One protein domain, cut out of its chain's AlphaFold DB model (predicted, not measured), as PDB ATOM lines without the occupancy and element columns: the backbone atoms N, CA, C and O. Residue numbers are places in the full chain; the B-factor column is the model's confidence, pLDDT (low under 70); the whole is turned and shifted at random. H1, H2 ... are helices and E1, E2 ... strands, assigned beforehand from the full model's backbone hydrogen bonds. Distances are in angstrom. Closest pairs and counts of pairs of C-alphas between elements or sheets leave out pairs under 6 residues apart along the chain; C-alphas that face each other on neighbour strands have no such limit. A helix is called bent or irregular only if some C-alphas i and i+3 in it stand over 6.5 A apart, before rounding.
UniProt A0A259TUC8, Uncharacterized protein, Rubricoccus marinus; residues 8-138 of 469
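What this domain is: This is residues 8 to 138 of the 469 residues of an uncharacterized protein of Rubricoccus marinus (UniProt A0A259TUC8). The long helix H5 runs through the core, with H1 and H3 crossing it on opposite sides and H4 side by side with it; a small sheet, E1 E2 E3, lies at the last residues of H5. Residues 111 to 121, of which 111 belongs to H6, stick out from the body. The 131 printed residues hold six named helices and three named strands, in the order H1 H2 H3 H4 H5 E1 E2 H6 E3; the sheet is antiparallel and the class mostly helix. The whole is compact, radius of gyration of the C-alphas 15.0 A, spanning 40 by 37 by 30 A.

Where its parts are: H1, residues 8 to 21, begins at C-alpha 8 (18.983, 26.402, 166.377) and is 20.4 A long. H2 is residues 23 to 26, H3 32 to 44. H4, 47 to 59, is irregular: C-alphas 48 and 51 are 8.2 A apart. H5, 67 to 86, is 27.9 A long. E1 is 91 to 94, E2 99 to 103, H6 107 to 111; E3, 131 to 134, ends at C-alpha 134 (24.856, 11.351, 160.830).

How they stand to each other: The hub H5 touches H1 at a steep tilt of 47 degrees, closest C-alphas Trp 15 and Val 71, 6.6 A. It touches H3 at a steep tilt of 53 degrees, closest C-alphas Ser 38 and Ala 76, 4.4 A. H4 and H5 form a helical hairpin at a shallow tilt of 2 degrees, opposite ways. H5 only grazes the sheet, with residues 81 to 86. N 93 and O 101 are 2.8 A apart in hairpin E1 and E2, N 100 and O 133 2.8 A between E2 and E3. Every O i to N i+4 pair is within hydrogen-bond range in H3, H5 and H6, against 9 of 10 in H1 and 7 of 9 in H4.

The domain as a whole: The printed part has no cut. The link from H6 to E3 is long, 19 residues; pLDDT is under 70 in 27 residues, among them 109 to 124.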
ATOM      1  N   LEU A   8      19.089  26.509 164.914       71.38
ATOM      2  CA  LEU A   8      18.983  26.402 166.377       71.38
ATOM      3  C   LEU A   8      20.343  26.428 167.072       71.38
ATOM      4  O   LEU A   8      20.421  26.845 168.222       71.38
ATOM      5  N   ASP A   9      21.405  25.974 166.407       71.81
ATOM      6  CA  ASP A   9      22.741  25.920 167.004       71.81
ATOM      7  C   ASP A   9      23.299  27.288 167.368       71.81
ATOM      8  O   ASP A   9      23.754  27.444 168.498       71.81
ATOM      9  N   PRO A  10      23.196  28.311 166.505       72.50
ATOM     10  CA  PRO A  10      23.498  29.678 166.897       72.50
ATOM     11  C   PRO A  10      22.723  30.143 168.134       72.50
ATOM     12  O   PRO A  10      23.325  30.763 169.001       72.50
ATOM     13  N   LEU A  11      21.431  29.811 168.260       73.56
ATOM     14  CA  LEU A  11      20.619  30.202 169.419       73.56
ATOM     15  C   LEU A  11      21.044  29.468 170.698       73.56
ATOM     16  O   LEU A  11      21.232  30.095 171.734       73.56
ATOM     17  N   LEU A  12      21.237  28.148 170.631       75.00
ATOM     18  CA  LEU A  12      21.701  27.349 171.767       75.00
ATOM     19  C   LEU A  12      23.121  27.741 172.189       75.00
ATOM     20  O   LEU A  12      23.401  27.804 173.381       75.00
ATOM     21  N   ASN A  13      24.007  28.028 171.232       75.69
ATOM     22  CA  ASN A  13      25.374  28.464 171.506       75.69
ATOM     23  C   ASN A  13      25.417  29.896 172.042       75.69
ATOM     24  O   ASN A  13      26.166  30.151 172.976       75.69
ATOM     25  N   ALA A  14      24.603  30.813 171.509       74.62
ATOM     26  CA  ALA A  14      24.471  32.165 172.048       74.62
ATOM     27  C   ALA A  14      23.936  32.126 173.483       74.62
ATOM     28  O   ALA A  14      24.482  32.787 174.359       74.62
ATOM     29  N   TRP A  15      22.925  31.295 173.742       78.31
ATOM     30  CA  TRP A  15      22.396  31.088 175.085       78.31
ATOM     31  C   TRP A  15      23.456  30.502 176.029       78.31
ATOM     32  O   TRP A  15      23.636  31.028 177.121       78.31
ATOM     33  N   ARG A  16      24.202  29.470 175.602       74.25
ATOM     34  CA  ARG A  16      25.298  28.875 176.391       74.25
ATOM     35  C   ARG A  16      26.405  29.879 176.694       74.25
ATOM     36  O   ARG A  16      26.818  29.964 177.839       74.25
ATOM     37  N   ALA A  17      26.844  30.649 175.699       78.00
ATOM     38  CA  ALA A  17      27.879  31.662 175.879       78.00
ATOM     39  C   ALA A  17      27.445  32.732 176.893       78.00
ATOM     40  O   ALA A  17      28.197  33.054 177.803       78.00
ATOM     41  N   LEU A  18      26.201  33.217 176.797       71.12
ATOM     42  CA  LEU A  18      25.646  34.185 177.752       71.12
ATOM     43  C   LEU A  18      25.473  33.583 179.160       71.12
ATOM     44  O   LEU A  18      25.619  34.276 180.162       71.12
ATOM     45  N   ALA A  19      25.179  32.286 179.246       67.69
ATOM     46  CA  ALA A  19      25.027  31.566 180.503       67.69
ATOM     47  C   ALA A  19      26.350  31.218 181.208       67.69
ATOM     48  O   ALA A  19      26.362  31.046 182.427       67.69
ATOM     49  N   GLU A  20      27.449  31.084 180.463       73.56
ATOM     50  CA  GLU A  20      28.788  30.904 181.036       73.56
ATOM     51  C   GLU A  20      29.231  32.152 181.816       73.56
ATOM     52  O   GLU A  20      29.870  32.021 182.863       73.56
ATOM     53  N   ASP A  21      28.834  33.339 181.350       72.94
ATOM     54  CA  ASP A  21      29.178  34.623 181.968       72.94
ATOM     55  C   ASP A  21      28.324  34.949 183.214       72.94
ATOM     56  O   ASP A  21      28.814  35.590 184.149       72.94
ATOM     57  N   ASP A  22      27.078  34.466 183.283       70.31
ATOM     58  CA  ASP A  22      26.217  34.566 184.469       70.31
ATOM     59  C   ASP A  22      25.385  33.283 184.684       70.31
ATOM     60  O   ASP A  22      24.263  33.151 184.178       70.31
ATOM     61  N   PRO A  23      25.878  32.345 185.514       69.81
ATOM     62  CA  PRO A  23      25.182  31.095 185.800       69.81
ATOM     63  C   PRO A  23      23.821  31.276 186.481       69.81
ATOM     64  O   PRO A  23      23.017  30.347 186.482       69.81
ATOM     65  N   THR A  24      23.530  32.440 187.077       67.75
ATOM     66  CA  THR A  24      22.203  32.691 187.665       67.75
ATOM     67  C   THR A  24      21.131  32.864 186.590       67.75
ATOM     68  O   THR A  24      19.964  32.556 186.839       67.75
ATOM     69  N   MET A  25      21.530  33.226 185.365       61.72
ATOM     70  CA  MET A  25      20.650  33.265 184.196       61.72
ATOM     71  C   MET A  25      20.296  31.870 183.650       61.72
ATOM     72  O   MET A  25      19.380  31.752 182.838       61.72
ATOM     73  N   LEU A  26      20.953  30.799 184.116       60.47
ATOM     74  CA  LEU A  26      20.567  29.406 183.828       60.47
ATOM     75  C   LEU A  26      19.349  28.937 184.633       60.47
ATOM     76  O   LEU A  26      18.866  27.823 184.420       60.47
ATOM     77  N   SER A  27      18.864  29.753 185.572       64.44
ATOM     78  CA  SER A  27      17.687  29.428 186.365       64.44
ATOM     79  C   SER A  27      16.466  29.216 185.461       64.44
ATOM     80  O   SER A  27      15.966  30.140 184.823       64.44
ATOM     81  N   MET A  28      15.956  27.983 185.439       60.69
ATOM     82  CA  MET A  28      14.653  27.637 184.855       60.69
ATOM     83  C   MET A  28      13.497  27.935 185.822       60.69
ATOM     84  O   MET A  28      12.383  27.445 185.623       60.69
ATOM     85  N   GLU A  29      13.735  28.711 186.888       67.31
ATOM     86  CA  GLU A  29      12.657  29.160 187.766       67.31
ATOM     87  C   GLU A  29      11.590  29.921 186.959       67.31
ATOM     88  O   GLU A  29      11.880  30.446 185.876       67.31
ATOM     89  N   PRO A  30      10.329  29.931 187.424       64.88
ATOM     90  CA  PRO A  30       9.269  30.687 186.774       64.88
ATOM     91  C   PRO A  30       9.674  32.157 186.638       64.88
ATOM     92  O   PRO A  30       9.869  32.842 187.642       64.88
ATOM     93  N   ASP A  31       9.794  32.625 185.400       76.69
ATOM     94  CA  ASP A  31      10.014  34.027 185.072       76.69
ATOM     95  C   ASP A  31       8.781  34.485 184.278       76.69
ATOM     96  O   ASP A  31       8.553  33.983 183.173       76.69
ATOM     97  N   PRO A  32       7.941  35.373 184.841       79.75
ATOM     98  CA  PRO A  32       6.690  35.772 184.210       79.75
ATOM     99  C   PRO A  32       6.908  36.460 182.858       79.75
ATOM    100  O   PRO A  32       6.090  36.264 181.961       79.75
ATOM    101  N   ASP A  33       8.015  37.190 182.687       80.19
ATOM    102  CA  ASP A  33       8.322  37.883 181.435       80.19
ATOM    103  C   ASP A  33       8.706  36.858 180.355       80.19
ATOM    104  O   ASP A  33       8.220  36.910 179.224       80.19
ATOM    105  N   ARG A  34       9.522  35.855 180.716       83.19
ATOM    106  CA  ARG A  34       9.847  34.723 179.828       83.19
ATOM    107  C   ARG A  34       8.596  33.931 179.452       83.19
ATOM    108  O   ARG A  34       8.435  33.556 178.290       83.19
ATOM    109  N   ASP A  35       7.743  33.626 180.425       82.62
ATOM    110  CA  ASP A  35       6.571  32.777 180.224       82.62
ATOM    111  C   ASP A  35       5.526  33.480 179.337       82.62
ATOM    112  O   ASP A  35       4.962  32.838 178.446       82.62
ATOM    113  N   GLU A  36       5.322  34.794 179.502       88.75
ATOM    114  CA  GLU A  36       4.467  35.613 178.630       88.75
ATOM    115  C   GLU A  36       5.006  35.658 177.191       88.75
ATOM    116  O   GLU A  36       4.279  35.339 176.246       88.75
ATOM    117  N   LEU A  37       6.304  35.931 177.013       89.38
ATOM    118  CA  LEU A  37       6.944  35.907 175.693       89.38
ATOM    119  C   LEU A  37       6.885  34.514 175.051       89.38
ATOM    120  O   LEU A  37       6.691  34.385 173.846       89.38
ATOM    121  N   SER A  38       7.009  33.444 175.838       84.62
ATOM    122  CA  SER A  38       6.895  32.077 175.327       84.62
ATOM    123  C   SER A  38       5.477  31.757 174.843       84.62
ATOM    124  O   SER A  38       5.307  31.004 173.882       84.62
ATOM    125  N   VAL A  39       4.433  32.313 175.471       87.31
ATOM    126  CA  VAL A  39       3.063  32.252 174.929       87.31
ATOM    127  C   VAL A  39       3.001  32.972 173.582       87.31
ATOM    128  O   VAL A  39       2.533  32.371 172.619       87.31
ATOM    129  N   GLU A  40       3.544  34.190 173.485       90.81
ATOM    130  CA  GLU A  40       3.559  34.969 172.238       90.81
ATOM    131  C   GLU A  40       4.255  34.210 171.095       90.81
ATOM    132  O   GLU A  40       3.721  34.103 169.987       90.81
ATOM    133  N   VAL A  41       5.426  33.617 171.362       88.81
ATOM    134  CA  VAL A  41       6.137  32.795 170.373       88.81
ATOM    135  C   VAL A  41       5.278  31.592 169.973       88.81
ATOM    136  O   VAL A  41       5.128  31.336 168.780       88.81
ATOM    137  N   ARG A  42       4.665  30.881 170.932       87.38
ATOM    138  CA  ARG A  42       3.809  29.703 170.673       87.38
ATOM    139  C   ARG A  42       2.573  30.006 169.840       87.38
ATOM    140  O   ARG A  42       2.206  29.190 169.003       87.38
ATOM    141  N   GLU A  43       1.943  31.157 170.042       88.44
ATOM    142  CA  GLU A  43       0.813  31.585 169.212       88.44
ATOM    143  C   GLU A  43       1.225  31.774 167.748       88.44
ATOM    144  O   GLU A  43       0.415  31.551 166.841       88.44
ATOM    145  N   ARG A  44       2.492  32.136 167.525       85.75
ATOM    146  CA  ARG A  44       3.074  32.382 166.208       85.75
ATOM    147  C   ARG A  44       3.626  31.127 165.537       85.75
ATOM    148  O   ARG A  44       3.538  31.048 164.317       85.75
ATOM    149  N   ILE A  45       4.170  30.175 166.303       85.62
ATOM    150  CA  ILE A  45       4.748  28.935 165.769       85.62
ATOM    151  C   ILE A  45       3.669  27.870 165.518       85.62
ATOM    152  O   ILE A  45       3.364  27.042 166.378       85.62
ATOM    153  N   GLN A  46       3.064  27.876 164.328       75.06
ATOM    154  CA  GLN A  46       1.968  26.966 163.981       75.06
ATOM    155  C   GLN A  46       2.382  25.963 162.894       75.06
ATOM    156  O   GLN A  46       2.530  26.276 161.715       75.06
ATOM    157  N   GLY A  47       2.498  24.690 163.281       69.94
ATOM    158  CA  GLY A  47       2.728  23.583 162.349       69.94
ATOM    159  C   GLY A  47       4.190  23.409 161.921       69.94
ATOM    160  O   GLY A  47       5.111  23.600 162.707       69.94
ATOM    161  N   LYS A  48       4.413  22.979 160.671       64.44
ATOM    162  CA  LYS A  48       5.724  22.496 160.181       64.44
ATOM    163  C   LYS A  48       6.800  23.588 160.031       64.44
ATOM    164  O   LYS A  48       7.960  23.258 159.814       64.44
ATOM    165  N   GLY A  49       6.425  24.867 160.130       78.25
ATOM    166  CA  GLY A  49       7.320  26.027 160.027       78.25
ATOM    167  C   GLY A  49       7.824  26.571 161.367       78.25
ATOM    168  O   GLY A  49       8.492  27.603 161.367       78.25
ATOM    169  N   ALA A  50       7.537  25.893 162.486       83.31
ATOM    170  CA  ALA A  50       7.708  26.426 163.840       83.31
ATOM    171  C   ALA A  50       9.078  27.071 164.106       83.31
ATOM    172  O   ALA A  50       9.171  28.147 164.685       83.31
ATOM    173  N   VAL A  51      10.160  26.452 163.643       83.12
ATOM    174  CA  VAL A  51      11.510  26.975 163.885       83.12
ATOM    175  C   VAL A  51      11.802  28.202 163.015       83.12
ATOM    176  O   VAL A  51      12.395  29.160 163.501       83.12
ATOM    177  N   THR A  52      11.334  28.234 161.761       84.81
ATOM    178  CA  THR A  52      11.458  29.426 160.900       84.81
ATOM    179  C   THR A  52      10.695  30.599 161.500       84.81
ATOM    180  O   THR A  52      11.196  31.719 161.524       84.81
ATOM    181  N   GLU A  53       9.490  30.339 161.996       87.81
ATOM    182  CA  GLU A  53       8.620  31.343 162.606       87.81
ATOM    183  C   GLU A  53       9.207  31.875 163.919       87.81
ATOM    184  O   GLU A  53       9.223  33.089 164.131       87.81
ATOM    185  N   ALA A  54       9.776  30.997 164.751       87.50
ATOM    186  CA  ALA A  54      10.501  31.381 165.961       87.50
ATOM    187  C   ALA A  54      11.721  32.264 165.653       87.50
ATOM    188  O   ALA A  54      11.940  33.283 166.306       87.50
ATOM    189  N   LEU A  55      12.503  31.903 164.633       85.69
ATOM    190  CA  LEU A  55      13.682  32.668 164.223       85.69
ATOM    191  C   LEU A  55      13.314  34.020 163.615       85.69
ATOM    192  O   LEU A  55      13.996  35.010 163.871       85.69
ATOM    193  N   ALA A  56      12.226  34.084 162.847       88.12
ATOM    194  CA  ALA A  56      11.696  35.347 162.348       88.12
ATOM    195  C   ALA A  56      11.249  36.253 163.506       88.12
ATOM    196  O   ALA A  56      11.577  37.437 163.516       88.12
ATOM    197  N   TRP A  57      10.566  35.691 164.511       90.75
ATOM    198  CA  TRP A  57      10.167  36.428 165.713       90.75
ATOM    199  C   TRP A  57      11.373  36.981 166.487       90.75
ATOM    200  O   TRP A  57      11.347  38.141 166.905       90.75
ATOM    201  N   TRP A  58      12.438  36.182 166.629       89.19
ATOM    202  CA  TRP A  58      13.697  36.591 167.260       89.19
ATOM    203  C   TRP A  58      14.383  37.731 166.496       89.19
ATOM    204  O   TRP A  58      14.708  38.766 167.079       89.19
ATOM    205  N   ALA A  59      14.546  37.577 165.179       88.56
ATOM    206  CA  ALA A  59      15.235  38.548 164.329       88.56
ATOM    207  C   ALA A  59      14.542  39.923 164.295       88.56
ATOM    208  O   ALA A  59      15.207  40.943 164.129       88.56
ATOM    209  N   GLU A  60      13.217  39.967 164.472       90.75
ATOM    210  CA  GLU A  60      12.451  41.216 164.582       90.75
ATOM    211  C   GLU A  60      12.777  42.029 165.845       90.75
ATOM    212  O   GLU A  60      12.489  43.222 165.869       90.75
ATOM    213  N   ARG A  61      13.330  41.401 166.893       89.69
ATOM    214  CA  ARG A  61      13.477  42.001 168.232       89.69
ATOM    215  C   ARG A  61      14.926  42.155 168.682       89.69
ATOM    216  O   ARG A  61      15.234  43.130 169.354       89.69
ATOM    217  N   GLU A  62      15.824  41.242 168.301       86.38
ATOM    218  CA  GLU A  62      17.205  41.178 168.822       86.38
ATOM    219  C   GLU A  62      17.969  42.517 168.756       86.38
ATOM    220  O   GLU A  62      18.744  42.841 169.663       86.38
ATOM    221  N   GLY A  63      17.743  43.310 167.702       87.31
ATOM    222  CA  GLY A  63      18.431  44.585 167.480       87.31
ATOM    223  C   GLY A  63      18.160  45.657 168.542       87.31
ATOM    224  O   GLY A  63      19.032  46.493 168.776       87.31
ATOM    225  N   ASP A  64      17.004  45.597 169.206       89.69
ATOM    226  CA  ASP A  64      16.547  46.607 170.169       89.69
ATOM    227  C   ASP A  64      16.735  46.174 171.635       89.69
ATOM    228  O   ASP A  64      16.442  46.936 172.557       89.69
ATOM    229  N   LEU A  65      17.229  44.954 171.864       89.12
ATOM    230  CA  LEU A  65      17.374  44.369 173.195       89.12
ATOM    231  C   LEU A  65      18.770  44.615 173.775       89.12
ATOM    232  O   LEU A  65      19.789  44.429 173.098       89.12
ATOM    233  N   ASP A  66      18.807  44.965 175.063       87.25
ATOM    234  CA  ASP A  66      20.020  44.876 175.871       87.25
ATOM    235  C   ASP A  66      20.394  43.405 176.140       87.25
ATOM    236  O   ASP A  66      19.680  42.475 175.765       87.25
ATOM    237  N   GLU A  67      21.549  43.172 176.758       82.81
ATOM    238  CA  GLU A  67      22.083  41.823 176.976       82.81
ATOM    239  C   GLU A  67      21.118  40.922 177.761       82.81
ATOM    240  O   GLU A  67      20.843  39.793 177.351       82.81
ATOM    241  N   ARG A  68      20.514  41.450 178.831       81.88
ATOM    242  CA  ARG A  68      19.512  40.725 179.619       81.88
ATOM    243  C   ARG A  68      18.248  40.449 178.805       81.88
ATOM    244  O   ARG A  68      17.737  39.332 178.831       81.88
ATOM    245  N   GLY A  69      17.751  41.441 178.068       85.31
ATOM    246  CA  GLY A  69      16.598  41.302 177.185       85.31
ATOM    247  C   GLY A  69      16.814  40.218 176.132       85.31
ATOM    248  O   GLY A  69      15.912  39.410 175.907       85.31
ATOM    249  N   ARG A  70      18.020  40.136 175.555       85.00
ATOM    250  CA  ARG A  70      18.404  39.073 174.614       85.00
ATOM    251  C   ARG A  70      18.312  37.694 175.249       85.00
ATOM    252  O   ARG A  70      17.703  36.818 174.648       85.00
ATOM    253  N   VAL A  71      18.848  37.508 176.458       81.62
ATOM    254  CA  VAL A  71      18.775  36.218 177.168       81.62
ATOM    255  C   VAL A  71      17.326  35.800 177.411       81.62
ATOM    256  O   VAL A  71      16.957  34.681 177.059       81.62
ATOM    257  N   VAL A  72      16.489  36.697 177.942       84.31
ATOM    258  CA  VAL A  72      15.077  36.397 178.252       84.31
ATOM    259  C   VAL A  72      14.295  36.019 176.989       84.31
ATOM    260  O   VAL A  72      13.573  35.022 176.973       84.31
ATOM    261  N   HIS A  73      14.471  36.764 175.895       88.75
ATOM    262  CA  HIS A  73      13.792  36.482 174.626       88.75
ATOM    263  C   HIS A  73      14.298  35.188 173.975       88.75
ATOM    264  O   HIS A  73      13.511  34.421 173.420       88.75
ATOM    265  N   LEU A  74      15.599  34.911 174.077       86.75
ATOM    266  CA  LEU A  74      16.199  33.675 173.587       86.75
ATOM    267  C   LEU A  74      15.683  32.461 174.366       86.75
ATOM    268  O   LEU A  74      15.301  31.459 173.764       86.75
ATOM    269  N   GLN A  75      15.591  32.567 175.695       84.12
ATOM    270  CA  GLN A  75      14.963  31.553 176.540       84.12
ATOM    271  C   GLN A  75      13.491  31.354 176.187       84.12
ATOM    272  O   GLN A  75      13.056  30.210 176.102       84.12
ATOM    273  N   ALA A  76      12.730  32.422 175.937       88.06
ATOM    274  CA  ALA A  76      11.328  32.320 175.535       88.06
ATOM    275  C   ALA A  76      11.159  31.557 174.209       88.06
ATOM    276  O   ALA A  76      10.289  30.687 174.106       88.06
ATOM    277  N   VAL A  77      12.028  31.824 173.224       89.94
ATOM    278  CA  VAL A  77      12.071  31.103 171.941       89.94
ATOM    279  C   VAL A  77      12.411  29.628 172.143       89.94
ATOM    280  O   VAL A  77      11.676  28.758 171.674       89.94
ATOM    281  N   LEU A  78      13.500  29.336 172.856       88.50
ATOM    282  CA  LEU A  78      13.936  27.963 173.110       88.50
ATOM    283  C   LEU A  78      12.890  27.191 173.928       88.50
ATOM    284  O   LEU A  78      12.605  26.042 173.609       88.50
ATOM    285  N   HIS A  79      12.250  27.831 174.906       87.31
ATOM    286  CA  HIS A  79      11.180  27.241 175.705       87.31
ATOM    287  C   HIS A  79       9.919  26.965 174.875       87.31
ATOM    288  O   HIS A  79       9.338  25.886 174.971       87.31
ATOM    289  N   ALA A  80       9.514  27.901 174.011       89.44
ATOM    290  CA  ALA A  80       8.378  27.712 173.112       89.44
ATOM    291  C   ALA A  80       8.602  26.535 172.153       89.44
ATOM    292  O   ALA A  80       7.705  25.711 171.960       89.44
ATOM    293  N   LEU A  81       9.806  26.436 171.585       88.81
ATOM    294  CA  LEU A  81      10.202  25.329 170.720       88.81
ATOM    295  C   LEU A  81      10.294  24.008 171.488       88.81
ATOM    296  O   LEU A  81       9.804  22.994 171.001       88.81
ATOM    297  N   ASP A  82      10.863  24.013 172.692       88.00
ATOM    298  CA  ASP A  82      10.942  22.825 173.540       88.00
ATOM    299  C   ASP A  82       9.549  22.299 173.909       88.00
ATOM    300  O   ASP A  82       9.308  21.102 173.793       88.00
ATOM    301  N   ILE A  83       8.592  23.177 174.234       85.88
ATOM    302  CA  ILE A  83       7.184  22.799 174.431       85.88
ATOM    303  C   ILE A  83       6.578  22.236 173.139       85.88
ATOM    304  O   ILE A  83       5.893  21.214 173.172       85.88
ATOM    305  N   HIS A  84       6.811  22.896 172.001       87.44
ATOM    306  CA  HIS A  84       6.273  22.474 170.707       87.44
ATOM    307  C   HIS A  84       6.743  21.067 170.318       87.44
ATOM    308  O   HIS A  84       5.928  20.228 169.928       87.44
ATOM    309  N   PHE A  85       8.044  20.793 170.443       86.56
ATOM    310  CA  PHE A  85       8.608  19.470 170.178       86.56
ATOM    311  C   PHE A  85       8.324  18.481 171.310       86.56
ATOM    312  O   PHE A  85       8.167  17.294 171.050       86.56
ATOM    313  N   GLY A  86       8.160  18.943 172.547       84.44
ATOM    314  CA  GLY A  86       7.746  18.118 173.682       84.44
ATOM    315  C   GLY A  86       6.351  17.508 173.532       84.44
ATOM    316  O   GLY A  86       6.042  16.544 174.221       84.44
ATOM    317  N   GLY A  87       5.524  18.019 172.614       81.12
ATOM    318  CA  GLY A  87       4.255  17.403 172.216       81.12
ATOM    319  C   GLY A  87       4.350  16.429 171.034       81.12
ATOM    320  O   GLY A  87       3.317  15.949 170.570       81.12
ATOM    321  N   GLN A  88       5.547  16.172 170.502       85.06
ATOM    322  CA  GLN A  88       5.761  15.375 169.290       85.06
ATOM    323  C   GLN A  88       6.642  14.154 169.576       85.06
ATOM    324  O   GLN A  88       7.513  14.227 170.444       85.06
ATOM    325  N   PRO A  89       6.468  13.041 168.840       84.12
ATOM    326  CA  PRO A  89       7.397  11.918 168.900       84.12
ATOM    327  C   PRO A  89       8.823  12.336 168.529       84.12
ATOM    328  O   PRO A  89       9.030  13.305 167.793       84.12
ATOM    329  N   LEU A  90       9.799  11.564 169.009       86.56
ATOM    330  CA  LEU A  90      11.185  11.689 168.583       86.56
ATOM    331  C   LEU A  90      11.278  11.576 167.056       86.56
ATOM    332  O   LEU A  90      10.804  10.603 166.469       86.56
ATOM    333  N   GLN A  91      11.894  12.565 166.421       86.75
ATOM    334  CA  GLN A  91      11.998  12.639 164.969       86.75
ATOM    335  C   GLN A  91      13.319  13.282 164.535       86.75
ATOM    336  O   GLN A  91      13.861  14.139 165.251       86.75
ATOM    337  N   PRO A  92      13.841  12.887 163.363       88.25
ATOM    338  CA  PRO A  92      15.014  13.500 162.792       88.25
ATOM    339  C   PRO A  92      14.629  14.831 162.166       88.25
ATOM    340  O   PRO A  92      13.588  14.987 161.525       88.25
ATOM    341  N   VAL A  93      15.509  15.802 162.312       84.25
ATOM    342  CA  VAL A  93      15.402  17.072 161.622       84.25
ATOM    343  C   VAL A  93      16.740  17.413 161.009       84.25
ATOM    344  O   VAL A  93      17.793  17.144 161.590       84.25
ATOM    345  N   ASP A  94      16.714  17.972 159.804       81.88
ATOM    346  CA  ASP A  94      17.949  18.249 159.085       81.88
ATOM    347  C   ASP A  94      18.853  19.197 159.890       81.88
ATOM    348  O   ASP A  94      18.406  20.253 160.353       81.88
ATOM    349  N   GLY A  95      20.130  18.835 160.012       76.69
ATOM    350  CA  GLY A  95      21.190  19.646 160.608       76.69
ATOM    351  C   GLY A  95      22.204  20.134 159.568       76.69
ATOM    352  O   GLY A  95      21.896  20.280 158.385       76.69
ATOM    353  N   GLU A  96      23.432  20.416 160.011       73.56
ATOM    354  CA  GLU A  96      24.512  20.848 159.116       73.56
ATOM    355  C   GLU A  96      25.142  19.677 158.340       73.56
ATOM    356  O   GLU A  96      25.612  18.692 158.917       73.56
ATOM    357  N   GLY A  97      25.217  19.814 157.014       84.06
ATOM    358  CA  GLY A  97      25.854  18.830 156.138       84.06
ATOM    359  C   GLY A  97      25.099  17.500 156.103       84.06
ATOM    360  O   GLY A  97      23.926  17.454 155.737       84.06
ATOM    361  N   GLU A  98      25.787  16.415 156.456       85.38
ATOM    362  CA  GLU A  98      25.210  15.065 156.546       85.38
ATOM    363  C   GLU A  98      24.649  14.747 157.934       85.38
ATOM    364  O   GLU A  98      24.254  13.612 158.194       85.38
ATOM    365  N   ARG A  99      24.633  15.722 158.847       86.75
ATOM    366  CA  ARG A  99      24.125  15.525 160.200       86.75
ATOM    367  C   ARG A  99      22.642  15.845 160.287       86.75
ATOM    368  O   ARG A  99      22.133  16.747 159.627       86.75
ATOM    369  N   ILE A 100      21.969  15.121 161.162       87.69
ATOM    370  CA  ILE A 100      20.602  15.362 161.594       87.69
ATOM    371  C   ILE A 100      20.616  15.619 163.098       87.69
ATOM    372  O   ILE A 100      21.436  15.070 163.839       87.69
ATOM    373  N   ARG A 101      19.699  16.456 163.557       86.25
ATOM    374  CA  ARG A 101      19.392  16.610 164.973       86.25
ATOM    375  C   ARG A 101      18.170  15.774 165.296       86.25
ATOM    376  O   ARG A 101      17.256  15.679 164.486       86.25
ATOM    377  N   LEU A 102      18.147  15.187 166.481       88.12
ATOM    378  CA  LEU A 102      16.941  14.577 167.010       88.12
ATOM    379  C   LEU A 102      16.227  15.580 167.908       88.12
ATOM    380  O   LEU A 102      16.846  16.200 168.776       88.12
ATOM    381  N   VAL A 103      14.926  15.733 167.684       87.81
ATOM    382  CA  VAL A 103      14.038  16.546 168.518       87.81
ATOM    383  C   VAL A 103      12.803  15.744 168.880       87.81
ATOM    384  O   VAL A 103      12.433  14.809 168.173       87.81
ATOM    385  N   GLY A 104      12.150  16.132 169.965       87.38
ATOM    386  CA  GLY A 104      10.883  15.550 170.372       87.38
ATOM    387  C   GLY A 104      10.902  14.935 171.763       87.38
ATOM    388  O   GLY A 104      11.907  14.918 172.489       87.38
ATOM    389  N   GLN A 105       9.740  14.426 172.138       85.12
ATOM    390  CA  GLN A 105       9.531  13.684 173.364       85.12
ATOM    391  C   GLN A 105      10.004  12.241 173.214       85.12
ATOM    392  O   GLN A 105       9.798  11.600 172.181       85.12
ATOM    393  N   ARG A 106      10.594  11.706 174.292       82.00
ATOM    394  CA  ARG A 106      10.760  10.257 174.445       82.00
ATOM    395  C   ARG A 106       9.413   9.592 174.266       82.00
ATOM    396  O   ARG A 106       8.420  10.081 174.816       82.00
ATOM    397  N   TRP A 107       9.404   8.431 173.627       83.00
ATOM    398  CA  TRP A 107       8.191   7.633 173.499       83.00
ATOM    399  C   TRP A 107       7.536   7.424 174.875       83.00
ATOM    400  O   TRP A 107       6.360   7.715 175.063       83.00
ATOM    401  N   TRP A 108       8.336   7.114 175.896       73.00
ATOM    402  CA  TRP A 108       7.903   6.971 177.288       73.00
ATOM    403  C   TRP A 108       7.199   8.178 177.909       73.00
ATOM    404  O   TRP A 108       6.381   8.004 178.815       73.00
ATOM    405  N   GLY A 109       7.558   9.388 177.480       69.94
ATOM    406  CA  GLY A 109       6.944  10.625 177.951       69.94
ATOM    407  C   GLY A 109       5.511  10.770 177.446       69.94
ATOM    408  O   GLY A 109       4.655  11.238 178.192       69.94
ATOM    409  N   ALA A 110       5.232  10.281 176.235       66.12
ATOM    410  CA  ALA A 110       3.879  10.229 175.689       66.12
ATOM    411  C   ALA A 110       3.007   9.172 176.398       66.12
ATOM    412  O   ALA A 110       1.795   9.338 176.521       66.12
ATOM    413  N   VAL A 111       3.618   8.094 176.908       63.38
ATOM    414  CA  VAL A 111       2.914   6.989 177.594       63.38
ATOM    415  C   VAL A 111       2.638   7.281 179.075       63.38
ATOM    416  O   VAL A 111       1.661   6.793 179.650       63.38
ATOM    417  N   ALA A 112       3.516   8.030 179.743       59.47
ATOM    418  CA  ALA A 112       3.423   8.258 181.179       59.47
ATOM    419  C   ALA A 112       2.378   9.341 181.507       59.47
ATOM    420  O   ALA A 112       2.676  10.527 181.540       59.47
ATOM    421  N   SER A 113       1.163   8.929 181.876       48.97
ATOM    422  CA  SER A 113       0.096   9.815 182.387       48.97
ATOM    423  C   SER A 113       0.378  10.443 183.766       48.97
ATOM    424  O   SER A 113      -0.511  11.041 184.375       48.97
ATOM    425  N   ARG A 114       1.599  10.303 184.297       47.78
ATOM    426  CA  ARG A 114       2.016  10.876 185.580       47.78
ATOM    427  C   ARG A 114       3.328  11.643 185.432       47.78
ATOM    428  O   ARG A 114       4.229  11.144 184.758       47.78
ATOM    429  N   PRO A 115       3.469  12.791 186.120       43.34
ATOM    430  CA  PRO A 115       4.726  13.519 186.168       43.34
ATOM    431  C   PRO A 115       5.788  12.620 186.801       43.34
ATOM    432  O   PRO A 115       5.670  12.200 187.956       43.34
ATOM    433  N   ARG A 116       6.810  12.280 186.018       52.12
ATOM    434  CA  ARG A 116       7.999  11.604 186.533       52.12
ATOM    435  C   ARG A 116       8.791  12.596 187.371       52.12
ATOM    436  O   ARG A 116       8.848  13.780 187.046       52.12
ATOM    437  N   ARG A 117       9.432  12.113 188.437       45.69
ATOM    438  CA  ARG A 117      10.587  12.833 188.976       45.69
ATOM    439  C   ARG A 117      11.683  12.715 187.912       45.69
ATOM    440  O   ARG A 117      12.016  11.575 187.585       45.69
ATOM    441  N   PRO A 118      12.174  13.820 187.328       47.16
ATOM    442  CA  PRO A 118      13.227  13.748 186.326       47.16
ATOM    443  C   PRO A 118      14.456  13.104 186.966       47.16
ATOM    444  O   PRO A 118      14.923  13.553 188.017       47.16
ATOM    445  N   PHE A 119      14.955  12.029 186.362       49.94
ATOM    446  CA  PHE A 119      16.234  11.462 186.759       49.94
ATOM    447  C   PHE A 119      17.334  12.304 186.095       49.94
ATOM    448  O   PHE A 119      17.729  12.109 184.955       49.94
ATOM    449  N   THR A 120      17.784  13.300 186.853       50.12
ATOM    450  CA  THR A 120      19.129  13.899 186.841       50.12
ATOM    451  C   THR A 120      19.588  14.749 185.644       50.12
ATOM    452  O   THR A 120      20.406  15.635 185.879       50.12
ATOM    453  N   ILE A 121      19.085  14.604 184.412       49.25
ATOM    454  CA  ILE A 121      19.434  15.564 183.343       49.25
ATOM    455  C   ILE A 121      18.489  16.768 183.403       49.25
ATOM    456  O   ILE A 121      17.418  16.786 182.803       49.25
ATOM    457  N   GLN A 122      18.915  17.803 184.129       56.22
ATOM    458  CA  GLN A 122      18.370  19.155 184.009       56.22
ATOM    459  C   GLN A 122      18.947  19.831 182.758       56.22
ATOM    460  O   GLN A 122      19.634  20.845 182.844       56.22
ATOM    461  N   GLU A 123      18.718  19.251 181.580       66.44
ATOM    462  CA  GLU A 123      18.903  20.024 180.355       66.44
ATOM    463  C   GLU A 123      17.749  21.028 180.276       66.44
ATOM    464  O   GLU A 123      16.594  20.622 180.400       66.44
ATOM    465  N   PRO A 124      18.023  22.331 180.098       68.81
ATOM    466  CA  PRO A 124      16.975  23.350 180.099       68.81
ATOM    467  C   PRO A 124      15.998  23.210 178.922       68.81
ATOM    468  O   PRO A 124      14.883  23.716 178.998       68.81
ATOM    469  N   PHE A 125      16.389  22.473 177.873       80.56
ATOM    470  CA  PHE A 125      15.572  22.192 176.688       80.56
ATOM    471  C   PHE A 125      15.713  20.716 176.255       80.56
ATOM    472  O   PHE A 125      16.370  20.412 175.250       80.56
ATOM    473  N   PRO A 126      15.158  19.765 177.028       76.81
ATOM    474  CA  PRO A 126      15.405  18.335 176.841       76.81
ATOM    475  C   PRO A 126      14.815  17.778 175.536       76.81
ATOM    476  O   PRO A 126      15.262  16.734 175.062       76.81
ATOM    477  N   HIS A 127      13.825  18.442 174.935       84.81
ATOM    478  CA  HIS A 127      13.214  18.042 173.663       84.81
ATOM    479  C   HIS A 127      13.978  18.583 172.451       84.81
ATOM    480  O   HIS A 127      13.780  18.091 171.342       84.81
ATOM    481  N   LEU A 128      14.867  19.560 172.657       81.62
ATOM    482  CA  LEU A 128      15.762  20.106 171.632       81.62
ATOM    483  C   LEU A 128      17.163  19.473 171.657       81.62
ATOM    484  O   LEU A 128      17.872  19.514 170.653       81.62
ATOM    485  N   ALA A 129      17.566  18.894 172.791       71.56
ATOM    486  CA  ALA A 129      18.927  18.418 173.052       71.56
ATOM    487  C   ALA A 129      19.078  16.877 173.035       71.56
ATOM    488  O   ALA A 129      20.010  16.318 173.619       71.56
ATOM    489  N   ARG A 130      18.196  16.170 172.310       76.06
ATOM    490  CA  ARG A 130      18.184  14.694 172.263       76.06
ATOM    491  C   ARG A 130      19.371  14.076 171.538       76.06
ATOM    492  O   ARG A 130      19.684  12.931 171.799       76.06
ATOM    493  N   GLY A 131      20.059  14.784 170.653       80.31
ATOM    494  CA  GLY A 131      21.276  14.255 170.040       80.31
ATOM    495  C   GLY A 131      21.513  14.755 168.629       80.31
ATOM    496  O   GLY A 131      20.653  15.384 168.007       80.31
ATOM    497  N   VAL A 132      22.713  14.475 168.134       84.75
ATOM    498  CA  VAL A 132      23.114  14.734 166.754       84.75
ATOM    499  C   VAL A 132      23.635  13.429 166.181       84.75
ATOM    500  O   VAL A 132      24.519  12.804 166.761       84.75
ATOM    501  N   LEU A 133      23.077  13.032 165.048       88.94
ATOM    502  CA  LEU A 133      23.453  11.836 164.306       88.94
ATOM    503  C   LEU A 133      23.965  12.237 162.921       88.94
ATOM    504  O   LEU A 133      23.635  13.303 162.410       88.94
ATOM    505  N   HIS A 134      24.742  11.379 162.280       90.81
ATOM    506  CA  HIS A 134      24.856  11.351 160.830       90.81
ATOM    507  C   HIS A 134      23.567  10.762 160.248       90.81
ATOM    508  O   HIS A 134      22.943   9.894 160.851       90.81
ATOM    509  N   ARG A 135      23.151  11.216 159.063       89.75
ATOM    510  CA  ARG A 135      21.882  10.800 158.447       89.75
ATOM    511  C   ARG A 135      21.781   9.283 158.275       89.75
ATOM    512  O   ARG A 135      20.721   8.721 158.485       89.75
ATOM    513  N   GLU A 136      22.886   8.626 157.948       90.69
ATOM    514  CA  GLU A 136      22.970   7.165 157.808       90.69
ATOM    515  C   GLU A 136      22.862   6.389 159.135       90.69
ATOM    516  O   GLU A 136      22.690   5.171 159.132       90.69
ATOM    517  N   GLU A 137      23.014   7.059 160.279       92.50
ATOM    518  CA  GLU A 137      22.828   6.447 161.599       92.50
ATOM    519  C   GLU A 137      21.345   6.335 161.957       92.50
ATOM    520  O   GLU A 137      20.991   5.534 162.815       92.50
ATOM    521  N   TRP A 138      20.477   7.096 161.286       93.50
ATOM    522  CA  TRP A 138      19.027   7.000 161.410       93.50
ATOM    523  C   TRP A 138      18.469   6.106 160.304       93.50
ATOM    524  O   TRP A 138      18.437   6.475 159.130       93.50
TER     525      TRP A 138